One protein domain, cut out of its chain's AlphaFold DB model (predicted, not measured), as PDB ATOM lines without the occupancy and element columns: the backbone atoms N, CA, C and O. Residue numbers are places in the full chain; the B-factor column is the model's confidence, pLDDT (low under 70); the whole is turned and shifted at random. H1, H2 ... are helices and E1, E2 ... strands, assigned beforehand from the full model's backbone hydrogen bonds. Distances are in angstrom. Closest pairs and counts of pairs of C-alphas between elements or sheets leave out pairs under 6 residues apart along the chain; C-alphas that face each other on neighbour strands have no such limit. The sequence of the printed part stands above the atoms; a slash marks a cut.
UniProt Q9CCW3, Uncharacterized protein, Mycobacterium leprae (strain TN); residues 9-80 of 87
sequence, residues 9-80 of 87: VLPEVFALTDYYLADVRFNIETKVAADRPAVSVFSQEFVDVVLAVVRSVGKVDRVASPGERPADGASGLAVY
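Overview. This is residues 9 to 80 of the 87 residues of an uncharacterized protein of Mycobacterium leprae (strain TN) (UniProt Q9CCW3). A narrow ribbon of two parallel strands, E1 and E2, has helices H1 and H2 over one side with few contacts, while a loop sticks out at one end with residues 34 to 39. Residues 63 to 64 of a long stretch pair briefly with E1. The 72 printed residues hold two named helices and two named strands, in the order H1, E1, H2, E2, a mixed class. The outline is elongated, 40 by 24 by 16 A, and only just compact, close to loose, with a radius of gyration of the C-alphas of 13.4 A.

Arrangement. H1, residues 10 to 19, is joined by a tight link to E1, residues 24 to 30; their closest C-alphas, Thr 17 and Val 24, are 7.2 A apart. H2, residues 43 to 56, is close to H1 but not clearly touching, the closest C-alphas, Pro 11 and Val 53, being 7.0 A apart. They run the same way at a shallow tilt of 33 degrees, only just short of steep. E2, residues 75 to 80, is the parallel neighbour of E1 at 25 degrees, with N 25 and O 75 at 2.9 A and N 79 and O 27 at 2.9 A, within hydrogen-bond range. E1, H2 and E2 form a strand-helix-strand unit, two parallel neighbour strands with a helix between, whose crossover is left-handed. In H1 and H2 every O i to N i+4 pair is within hydrogen-bond range.

Along the chain. H1 spans 14.5 A from C-alpha 10 at (-5.761, 17.572, -24.193). E1 spans 19.1 A, H2 20.2 A, and E2 16.3 A to C-alpha 80 at (-8.657, 8.998, -22.205).

Size, cuts and confidence. The farthest C-alphas, Leu 21 and Asp 35, are 40.9 A apart. The printed part has no cut. The links E1 to H2 and H2 to E2 are long, 12 and 18 residues. pLDDT is under 70 at residues 37, 65 to 71 and 79 to 80.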
ATOM      1  N   VAL A   9      -6.273  18.413 -19.419       89.05
ATOM      2  CA  VAL A   9      -6.952  18.622 -20.704       89.05
ATOM      3  C   VAL A   9      -6.005  18.318 -21.863       89.05
ATOM      4  O   VAL A   9      -4.787  18.395 -21.729       89.05
ATOM      5  N   LEU A  10      -6.556  17.982 -23.030       90.90
ATOM      6  CA  LEU A  10      -5.761  17.572 -24.193       90.90
ATOM      7  C   LEU A  10      -4.651  18.583 -24.587       90.90
ATOM      8  O   LEU A  10      -3.527  18.138 -24.821       90.90
ATOM      9  N   PRO A  11      -4.879  19.918 -24.578       92.82
ATOM     10  CA  PRO A  11      -3.802  20.885 -24.810       92.82
ATOM     11  C   PRO A  11      -2.631  20.777 -23.821       92.82
ATOM     12  O   PRO A  11      -1.485  20.972 -24.213       92.82
ATOM     13  N   GLU A  12      -2.894  20.450 -22.551       92.77
ATOM     14  CA  GLU A  12      -1.848  20.306 -21.528       92.77
ATOM     15  C   GLU A  12      -0.995  19.060 -21.776       92.77
ATOM     16  O   GLU A  12       0.213  19.090 -21.555       92.77
ATOM     17  N   VAL A  13      -1.597  17.984 -22.292       92.08
ATOM     18  CA  VAL A  13      -0.857  16.781 -22.700       92.08
ATOM     19  C   VAL A  13       0.106  17.109 -23.842       92.08
ATOM     20  O   VAL A  13       1.272  16.725 -23.783       92.08
ATOM     21  N   PHE A  14      -0.351  17.860 -24.848       93.34
ATOM     22  CA  PHE A  14       0.502  18.288 -25.961       93.34
ATOM     23  C   PHE A  14       1.623  19.231 -25.511       93.34
ATOM     24  O   PHE A  14       2.774  19.060 -25.908       93.34
ATOM     25  N   ALA A  15       1.315  20.188 -24.634       93.32
ATOM     26  CA  ALA A  15       2.322  21.079 -24.069       93.32
ATOM     27  C   ALA A  15       3.389  20.307 -23.274       93.32
ATOM     28  O   ALA A  15       4.569  20.653 -23.322       93.32
ATOM     29  N   LEU A  16       2.998  19.236 -22.576       93.41
ATOM     30  CA  LEU A  16       3.924  18.401 -21.817       93.41
ATOM     31  C   LEU A  16       4.893  17.638 -22.725       93.41
ATOM     32  O   LEU A  16       6.088  17.602 -22.442       93.41
ATOM     33  N   THR A  17       4.410  17.048 -23.822       93.48
ATOM     34  CA  THR A  17       5.298  16.361 -24.776       93.48
ATOM     35  C   THR A  17       6.272  17.326 -25.438       93.48
ATOM     36  O   THR A  17       7.435  16.977 -25.623       93.48
ATOM     37  N   ASP A  18       5.828  18.553 -25.718       94.11
ATOM     38  CA  ASP A  18       6.681  19.590 -26.301       94.11
ATOM     39  C   ASP A  18       7.746  20.062 -25.313       94.11
ATOM     40  O   ASP A  18       8.913  20.186 -25.679       94.11
ATOM     41  N   TYR A  19       7.377  20.244 -24.042       96.28
ATOM     42  CA  TYR A  19       8.314  20.614 -22.981       96.28
ATOM     43  C   TYR A  19       9.471  19.613 -22.841       96.28
ATOM     44  O   TYR A  19      10.612  20.013 -22.620       96.28
ATOM     45  N   TYR A  20       9.189  18.318 -23.004       95.42
ATOM     46  CA  TYR A  20      10.200  17.259 -22.931       95.42
ATOM     47  C   TYR A  20      10.844  16.905 -24.277       95.42
ATOM     48  O   TYR A  20      11.664  15.990 -24.314       95.42
ATOM     49  N   LEU A  21      10.487  17.593 -25.370       93.65
ATOM     50  CA  LEU A  21      10.905  17.243 -26.736       93.65
ATOM     51  C   LEU A  21      10.677  15.751 -27.046       93.65
ATOM     52  O   LEU A  21      11.490  15.096 -27.698       93.65
ATOM     53  N   ALA A  22       9.583  15.199 -26.519       91.41
ATOM     54  CA  ALA A  22       9.295  13.779 -26.587       91.41
ATOM     55  C   ALA A  22       8.692  13.421 -27.950       91.41
ATOM     56  O   ALA A  22       7.673  13.981 -28.359       91.41
ATOM     57  N   ASP A  23       9.289  12.444 -28.632       90.49
ATOM     58  CA  ASP A  23       8.780  11.937 -29.905       90.49
ATOM     59  C   ASP A  23       7.646  10.925 -29.672       90.49
ATOM     60  O   ASP A  23       7.859   9.727 -29.454       90.49
ATOM     61  N   VAL A  24       6.417  11.447 -29.636       89.87
ATOM     62  CA  VAL A  24       5.209  10.707 -29.253       89.87
ATOM     63  C   VAL A  24       4.153  10.794 -30.354       89.87
ATOM     64  O   VAL A  24       3.950  11.846 -30.966       89.87
ATOM     65  N   ARG A  25       3.437   9.686 -30.572       90.94
ATOM     66  CA  ARG A  25       2.141   9.672 -31.259       90.94
ATOM     67  C   ARG A  25       1.015   9.460 -30.257       90.94
ATOM     68  O   ARG A  25       1.127   8.652 -29.335       90.94
ATOM     69  N   PHE A  26      -0.086  10.169 -30.462       89.67
ATOM     70  CA  PHE A  26      -1.231  10.151 -29.562       89.67
ATOM     71  C   PHE A  26      -2.327   9.245 -30.113       89.67
ATOM     72  O   PHE A  26      -2.744   9.384 -31.264       89.67
ATOM     73  N   ASN A  27      -2.820   8.356 -29.261       86.09
ATOM     74  CA  ASN A  27      -4.058   7.621 -29.466       86.09
ATOM     75  C   ASN A  27      -5.113   8.220 -28.531       86.09
ATOM     76  O   ASN A  27      -4.915   8.253 -27.315       86.09
ATOM     77  N   ILE A  28      -6.209   8.734 -29.086       85.09
ATOM     78  CA  ILE A  28      -7.270   9.375 -28.301       85.09
ATOM     79  C   ILE A  28      -8.467   8.436 -28.269       85.09
ATOM     80  O   ILE A  28      -9.114   8.196 -29.288       85.09
ATOM     81  N   GLU A  29      -8.769   7.920 -27.082       82.63
ATOM     82  CA  GLU A  29      -9.852   6.966 -26.877       82.63
ATOM     83  C   GLU A  29     -11.019   7.639 -26.162       82.63
ATOM     84  O   GLU A  29     -10.865   8.267 -25.111       82.63
ATOM     85  N   THR A  30     -12.210   7.480 -26.736       75.27
ATOM     86  CA  THR A  30     -13.461   7.969 -26.155       75.27
ATOM     87  C   THR A  30     -14.365   6.786 -25.845       75.27
ATOM     88  O   THR A  30     -14.495   5.865 -26.651       75.27
ATOM     89  N   LYS A  31     -15.015   6.809 -24.679       75.23
ATOM     90  CA  LYS A  31     -15.955   5.768 -24.257       75.23
ATOM     91  C   LYS A  31     -17.375   6.321 -24.221       75.23
ATOM     92  O   LYS A  31     -17.642   7.288 -23.516       75.23
ATOM     93  N   VAL A  32     -18.277   5.676 -24.955       73.12
ATOM     94  CA  VAL A  32     -19.722   5.939 -24.910       73.12
ATOM     95  C   VAL A  32     -20.342   5.077 -23.808       73.12
ATOM     96  O   VAL A  32     -19.986   3.904 -23.665       73.12
ATOM     97  N   ALA A  33     -21.255   5.643 -23.015       72.78
ATOM     98  CA  ALA A  33     -21.988   4.889 -22.002       72.78
ATOM     99  C   ALA A  33     -22.898   3.851 -22.683       72.78
ATOM    100  O   ALA A  33     -23.893   4.207 -23.309       72.78
ATOM    101  N   ALA A  34     -22.540   2.568 -22.591       73.57
ATOM    102  CA  ALA A  34     -23.226   1.497 -23.317       73.57
ATOM    103  C   ALA A  34     -24.686   1.295 -22.876       73.57
ATOM    104  O   ALA A  34     -25.530   0.932 -23.689       73.57
ATOM    105  N   ASP A  35     -24.989   1.530 -21.599       77.32
ATOM    106  CA  ASP A  35     -26.325   1.377 -21.018       77.32
ATOM    107  C   ASP A  35     -27.230   2.588 -21.282       77.32
ATOM    108  O   ASP A  35     -28.457   2.469 -21.277       77.32
ATOM    109  N   ARG A  36     -26.632   3.761 -21.514       73.94
ATOM    110  CA  ARG A  36     -27.335   5.029 -21.735       73.94
ATOM    111  C   ARG A  36     -26.629   5.860 -22.814       73.94
ATOM    112  O   ARG A  36     -26.161   6.960 -22.532       73.94
ATOM    113  N   PRO A  37     -26.567   5.400 -24.074       67.61
ATOM    114  CA  PRO A  37     -25.870   6.135 -25.131       67.61
ATOM    115  C   PRO A  37     -26.462   7.533 -25.352       67.61
ATOM    116  O   PRO A  37     -25.731   8.453 -25.688       67.61
ATOM    117  N   ALA A  38     -27.757   7.716 -25.066       71.46
ATOM    118  CA  ALA A  38     -28.439   9.008 -25.141       71.46
ATOM    119  C   ALA A  38     -27.914  10.070 -24.152       71.46
ATOM    120  O   ALA A  38     -28.210  11.244 -24.341       71.46
ATOM    121  N   VAL A  39     -27.162   9.688 -23.106       73.60
ATOM    122  CA  VAL A  39     -26.496  10.659 -22.210       73.60
ATOM    123  C   VAL A  39     -25.054  10.959 -22.620       73.60
ATOM    124  O   VAL A  39     -24.401  11.796 -22.003       73.60
ATOM    125  N   SER A  40     -24.533  10.265 -23.634       71.30
ATOM    126  CA  SER A  40     -23.247  10.599 -24.242       71.30
ATOM    127  C   SER A  40     -23.483  11.609 -25.361       71.30
ATOM    128  O   SER A  40     -24.480  11.509 -26.075       71.30
ATOM    129  N   VAL A  41     -22.565  12.560 -25.548       73.36
ATOM    130  CA  VAL A  41     -22.580  13.355 -26.784       73.36
ATOM    131  C   VAL A  41     -22.389  12.425 -27.984       73.36
ATOM    132  O   VAL A  41     -21.827  11.328 -27.858       73.36
ATOM    133  N   PHE A  42     -22.883  12.837 -29.151       78.20
ATOM    134  CA  PHE A  42     -22.747  12.030 -30.360       78.20
ATOM    135  C   PHE A  42     -21.266  11.818 -30.689       78.20
ATOM    136  O   PHE A  42     -20.449  12.721 -30.525       78.20
ATOM    137  N   SER A  43     -20.910  10.639 -31.210       80.47
ATOM    138  CA  SER A  43     -19.515  10.309 -31.538       80.47
ATOM    139  C   SER A  43     -18.849  11.357 -32.435       80.47
ATOM    140  O   SER A  43     -17.672  11.650 -32.255       80.47
ATOM    141  N   GLN A  44     -19.603  11.953 -33.365       83.32
ATOM    142  CA  GLN A  44     -19.085  13.003 -34.243       83.32
ATOM    143  C   GLN A  44     -18.718  14.280 -33.479       83.32
ATOM    144  O   GLN A  44     -17.699  14.888 -33.775       83.32
ATOM    145  N   GLU A  45     -19.485  14.646 -32.453       84.98
ATOM    146  CA  GLU A  45     -19.203  15.830 -31.639       84.98
ATOM    147  C   GLU A  45     -17.880  15.675 -30.874       84.98
ATOM    148  O   GLU A  45     -17.074  16.603 -30.826       84.98
ATOM    149  N   PHE A  46     -17.585  14.472 -30.360       84.66
ATOM    150  CA  PHE A  46     -16.267  14.174 -29.787       84.66
ATOM    151  C   PHE A  46     -15.143  14.317 -30.812       84.66
ATOM    152  O   PHE A  46     -14.111  14.920 -30.513       84.66
ATOM    153  N   VAL A  47     -15.337  13.766 -32.013       86.66
ATOM    154  CA  VAL A  47     -14.354  13.856 -33.099       86.66
ATOM    155  C   VAL A  47     -14.094  15.316 -33.459       86.66
ATOM    156  O   VAL A  47     -12.937  15.712 -33.568       86.66
ATOM    157  N   ASP A  48     -15.138  16.132 -33.573       90.39
ATOM    158  CA  ASP A  48     -15.022  17.542 -33.944       90.39
ATOM    159  C   ASP A  48     -14.268  18.348 -32.880       90.39
ATOM    160  O   ASP A  48     -13.358  19.109 -33.218       90.39
ATOM    161  N   VAL A  49     -14.571  18.136 -31.594       90.73
ATOM    162  CA  VAL A  49     -13.863  18.789 -30.480       90.73
ATOM    163  C   VAL A  49     -12.392  18.377 -30.445       90.73
ATOM    164  O   VAL A  49     -11.511  19.234 -30.327       90.73
ATOM    165  N   VAL A  50     -12.102  17.082 -30.583       89.86
ATOM    166  CA  VAL A  50     -10.722  16.580 -30.599       89.86
ATOM    167  C   VAL A  50      -9.964  17.145 -31.798       89.86
ATOM    168  O   VAL A  50      -8.878  17.695 -31.621       89.86
ATOM    169  N   LEU A  51     -10.532  17.085 -33.003       91.94
ATOM    170  CA  LEU A  51      -9.894  17.615 -34.209       91.94
ATOM    171  C   LEU A  51      -9.687  19.129 -34.136       91.94
ATOM    172  O   LEU A  51      -8.651  19.610 -34.595       91.94
ATOM    173  N   ALA A  52     -10.619  19.882 -33.549       94.57
ATOM    174  CA  ALA A  52     -10.460  21.319 -33.345       94.57
ATOM    175  C   ALA A  52      -9.239  21.629 -32.467       94.57
ATOM    176  O   ALA A  52      -8.427  22.483 -32.829       94.57
ATOM    177  N   VAL A  53      -9.057  20.894 -31.366       94.49
ATOM    178  CA  VAL A  53      -7.890  21.047 -30.485       94.49
ATOM    179  C   VAL A  53      -6.601  20.600 -31.178       94.49
ATOM    180  O   VAL A  53      -5.605  21.314 -31.158       94.49
ATOM    181  N   VAL A  54      -6.607  19.440 -31.833       93.94
ATOM    182  CA  VAL A  54      -5.429  18.911 -32.542       93.94
ATOM    183  C   VAL A  54      -4.958  19.874 -33.632       93.94
ATOM    184  O   VAL A  54      -3.756  20.080 -33.805       93.94
ATOM    185  N   ARG A  55      -5.895  20.503 -34.348       95.29
ATOM    186  CA  ARG A  55      -5.592  21.532 -35.349       95.29
ATOM    187  C   ARG A  55      -5.076  22.813 -34.708       95.29
ATOM    188  O   ARG A  55      -4.109  23.370 -35.218       95.29
ATOM    189  N   SER A  56      -5.675  23.269 -33.606       96.03
ATOM    190  CA  SER A  56      -5.268  24.523 -32.960       96.03
ATOM    191  C   SER A  56      -3.845  24.479 -32.399       96.03
ATOM    192  O   SER A  56      -3.183  25.513 -32.365       96.03
ATOM    193  N   VAL A  57      -3.352  23.294 -32.024       94.07
ATOM    194  CA  VAL A  57      -1.975  23.088 -31.542       94.07
ATOM    195  C   VAL A  57      -1.020  22.501 -32.592       94.07
ATOM    196  O   VAL A  57       0.125  22.190 -32.273       94.07
ATOM    197  N   GLY A  58      -1.474  22.313 -33.837       94.38
ATOM    198  CA  GLY A  58      -0.636  21.829 -34.937       94.38
ATOM    199  C   GLY A  58      -0.134  20.386 -34.793       94.38
ATOM    200  O   GLY A  58       0.986  20.103 -35.201       94.38
ATOM    201  N   LYS A  59      -0.929  19.472 -34.215       91.16
ATOM    202  CA  LYS A  59      -0.552  18.058 -33.972       91.16
ATOM    203  C   LYS A  59      -1.238  17.057 -34.908       91.16
ATOM    204  O   LYS A  59      -1.363  15.880 -34.577       91.16
ATOM    205  N   VAL A  60      -1.730  17.515 -36.061       91.42
ATOM    206  CA  VAL A  60      -2.540  16.703 -36.993       91.42
ATOM    207  C   VAL A  60      -1.792  15.457 -37.485       91.42
ATOM    208  O   VAL A  60      -2.405  14.414 -37.666       91.42
ATOM    209  N   ASP A  61      -0.475  15.543 -37.648       89.65
ATOM    210  CA  ASP A  61       0.423  14.460 -38.068       89.65
ATOM    211  C   ASP A  61       0.783  13.471 -36.943       89.65
ATOM    212  O   ASP A  61       1.363  12.417 -37.200       89.65
ATOM    213  N   ARG A  62       0.448  13.799 -35.690       87.84
ATOM    214  CA  ARG A  62       0.819  13.018 -34.499       87.84
ATOM    215  C   ARG A  62      -0.330  12.227 -33.896       87.84
ATOM    216  O   ARG A  62      -0.081  11.356 -33.063       87.84
ATOM    217  N   VAL A  63      -1.568  12.522 -34.279       86.59
ATOM    218  CA  VAL A  63      -2.749  11.794 -33.809       86.59
ATOM    219  C   VAL A  63      -3.088  10.694 -34.803       86.59
ATOM    220  O   VAL A  63      -3.279  10.967 -35.986       86.59
ATOM    221  N   ALA A  64      -3.163   9.458 -34.318       76.32
ATOM    222  CA  ALA A  64      -3.499   8.297 -35.133       76.32
ATOM    223  C   ALA A  64      -4.841   7.690 -34.714       76.32
ATOM    224  O   ALA A  64      -5.330   7.906 -33.601       76.32
ATOM    225  N   SER A  65      -5.428   6.910 -35.619       67.58
ATOM    226  CA  SER A  65      -6.620   6.119 -35.320       67.58
ATOM    227  C   SER A  65      -6.279   5.015 -34.303       67.58
ATOM    228  O   SER A  65      -5.163   4.483 -34.342       67.58
ATOM    229  N   PRO A  66      -7.217   4.612 -33.425       61.78
ATOM    230  CA  PRO A  66      -6.986   3.517 -32.488       61.78
ATOM    231  C   PRO A  66      -6.508   2.247 -33.202       61.78
ATOM    232  O   PRO A  66      -7.118   1.798 -34.172       61.78
ATOM    233  N   GLY A  67      -5.412   1.663 -32.713       62.26
ATOM    234  CA  GLY A  67      -4.813   0.439 -33.261       62.26
ATOM    235  C   GLY A  67      -3.699   0.653 -34.292       62.26
ATOM    236  O   GLY A  67      -2.995  -0.304 -34.618       62.26
ATOM    237  N   GLU A  68      -3.474   1.879 -34.763       65.46
ATOM    238  CA  GLU A  68      -2.346   2.176 -35.641       65.46
ATOM    239  C   GLU A  68      -1.054   2.321 -34.827       65.46
ATOM    240  O   GLU A  68      -0.920   3.197 -33.969       65.46
ATOM    241  N   ARG A  69      -0.088   1.424 -35.067       65.86
ATOM    242  CA  ARG A  69       1.229   1.512 -34.429       65.86
ATOM    243  C   ARG A  69       2.072   2.578 -35.142       65.86
ATOM    244  O   ARG A  69       2.110   2.562 -36.372       65.86
ATOM    245  N   PRO A  70       2.790   3.449 -34.411       65.46
ATOM    246  CA  PRO A  70       3.710   4.408 -35.018       65.46
ATOM    247  C   PRO A  70       4.746   3.683 -35.887       65.46
ATOM    248  O   PRO A  70       5.497   2.842 -35.392       65.46
ATOM    249  N   ALA A  71       4.762   3.968 -37.191       68.75
ATOM    250  CA  ALA A  71       5.709   3.356 -38.130       68.75
ATOM    251  C   ALA A  71       7.134   3.923 -37.989       68.75
ATOM    252  O   ALA A  71       8.100   3.299 -38.416       68.75
ATOM    253  N   ASP A  72       7.252   5.103 -37.384       76.75
ATOM    254  CA  ASP A  72       8.473   5.892 -37.203       76.75
ATOM    255  C   ASP A  72       9.238   5.560 -35.910       76.75
ATOM    256  O   ASP A  72      10.292   6.134 -35.660       76.75
ATOM    257  N   GLY A  73       8.744   4.619 -35.098       74.70
ATOM    258  CA  GLY A  73       9.360   4.264 -33.817       74.70
ATOM    259  C   GLY A  73       9.018   5.215 -32.666       74.70
ATOM    260  O   GLY A  73       9.525   5.018 -31.561       74.70
ATOM    261  N   ALA A  74       8.137   6.199 -32.888       73.55
ATOM    262  CA  ALA A  74       7.645   7.070 -31.828       73.55
ATOM    263  C   ALA A  74       6.885   6.271 -30.753       73.55
ATOM    264  O   ALA A  74       6.239   5.252 -31.023       73.55
ATOM    265  N   SER A  75       6.932   6.753 -29.510       74.97
ATOM    266  CA  SER A  75       6.193   6.126 -28.409       74.97
ATOM    267  C   SER A  75       4.693   6.413 -28.530       74.97
ATOM    268  O   SER A  75       4.299   7.522 -28.883       74.97
ATOM    269  N   GLY A  76       3.840   5.432 -28.227       73.61
ATOM    270  CA  GLY A  76       2.386   5.628 -28.191       73.61
ATOM    271  C   GLY A  76       1.913   6.156 -26.835       73.61
ATOM    272  O   GLY A  76       2.191   5.531 -25.813       73.61
ATOM    273  N   LEU A  77       1.167   7.265 -26.815       71.22
ATOM    274  CA  LEU A  77       0.495   7.786 -25.620       71.22
ATOM    275  C   LEU A  77      -1.025   7.698 -25.780       71.22
ATOM    276  O   LEU A  77      -1.590   8.309 -26.685       71.22
ATOM    277  N   ALA A  78      -1.690   6.970 -24.881       73.30
ATOM    278  CA  ALA A  78      -3.147   6.907 -24.830       73.30
ATOM    279  C   ALA A  78      -3.711   8.053 -23.972       73.30
ATOM    280  O   ALA A  78      -3.352   8.191 -22.801       73.30
ATOM    281  N   VAL A  79      -4.604   8.861 -24.547       68.53
ATOM    282  CA  VAL A  79      -5.336   9.921 -23.844       68.53
ATOM    283  C   VAL A  79      -6.800   9.517 -23.737       68.53
ATOM    284  O   VAL A  79      -7.474   9.314 -24.745       68.53
ATOM    285  N   TYR A  80      -7.291   9.416 -22.503       67.03
ATOM    286  CA  TYR A  80      -8.657   8.998 -22.205       67.03
ATOM    287  C   TYR A  80      -9.521  10.209 -21.868       67.03
ATOM    288  O   TYR A  80      -9.232  10.936 -20.915       67.03
TER     289      TYR A  80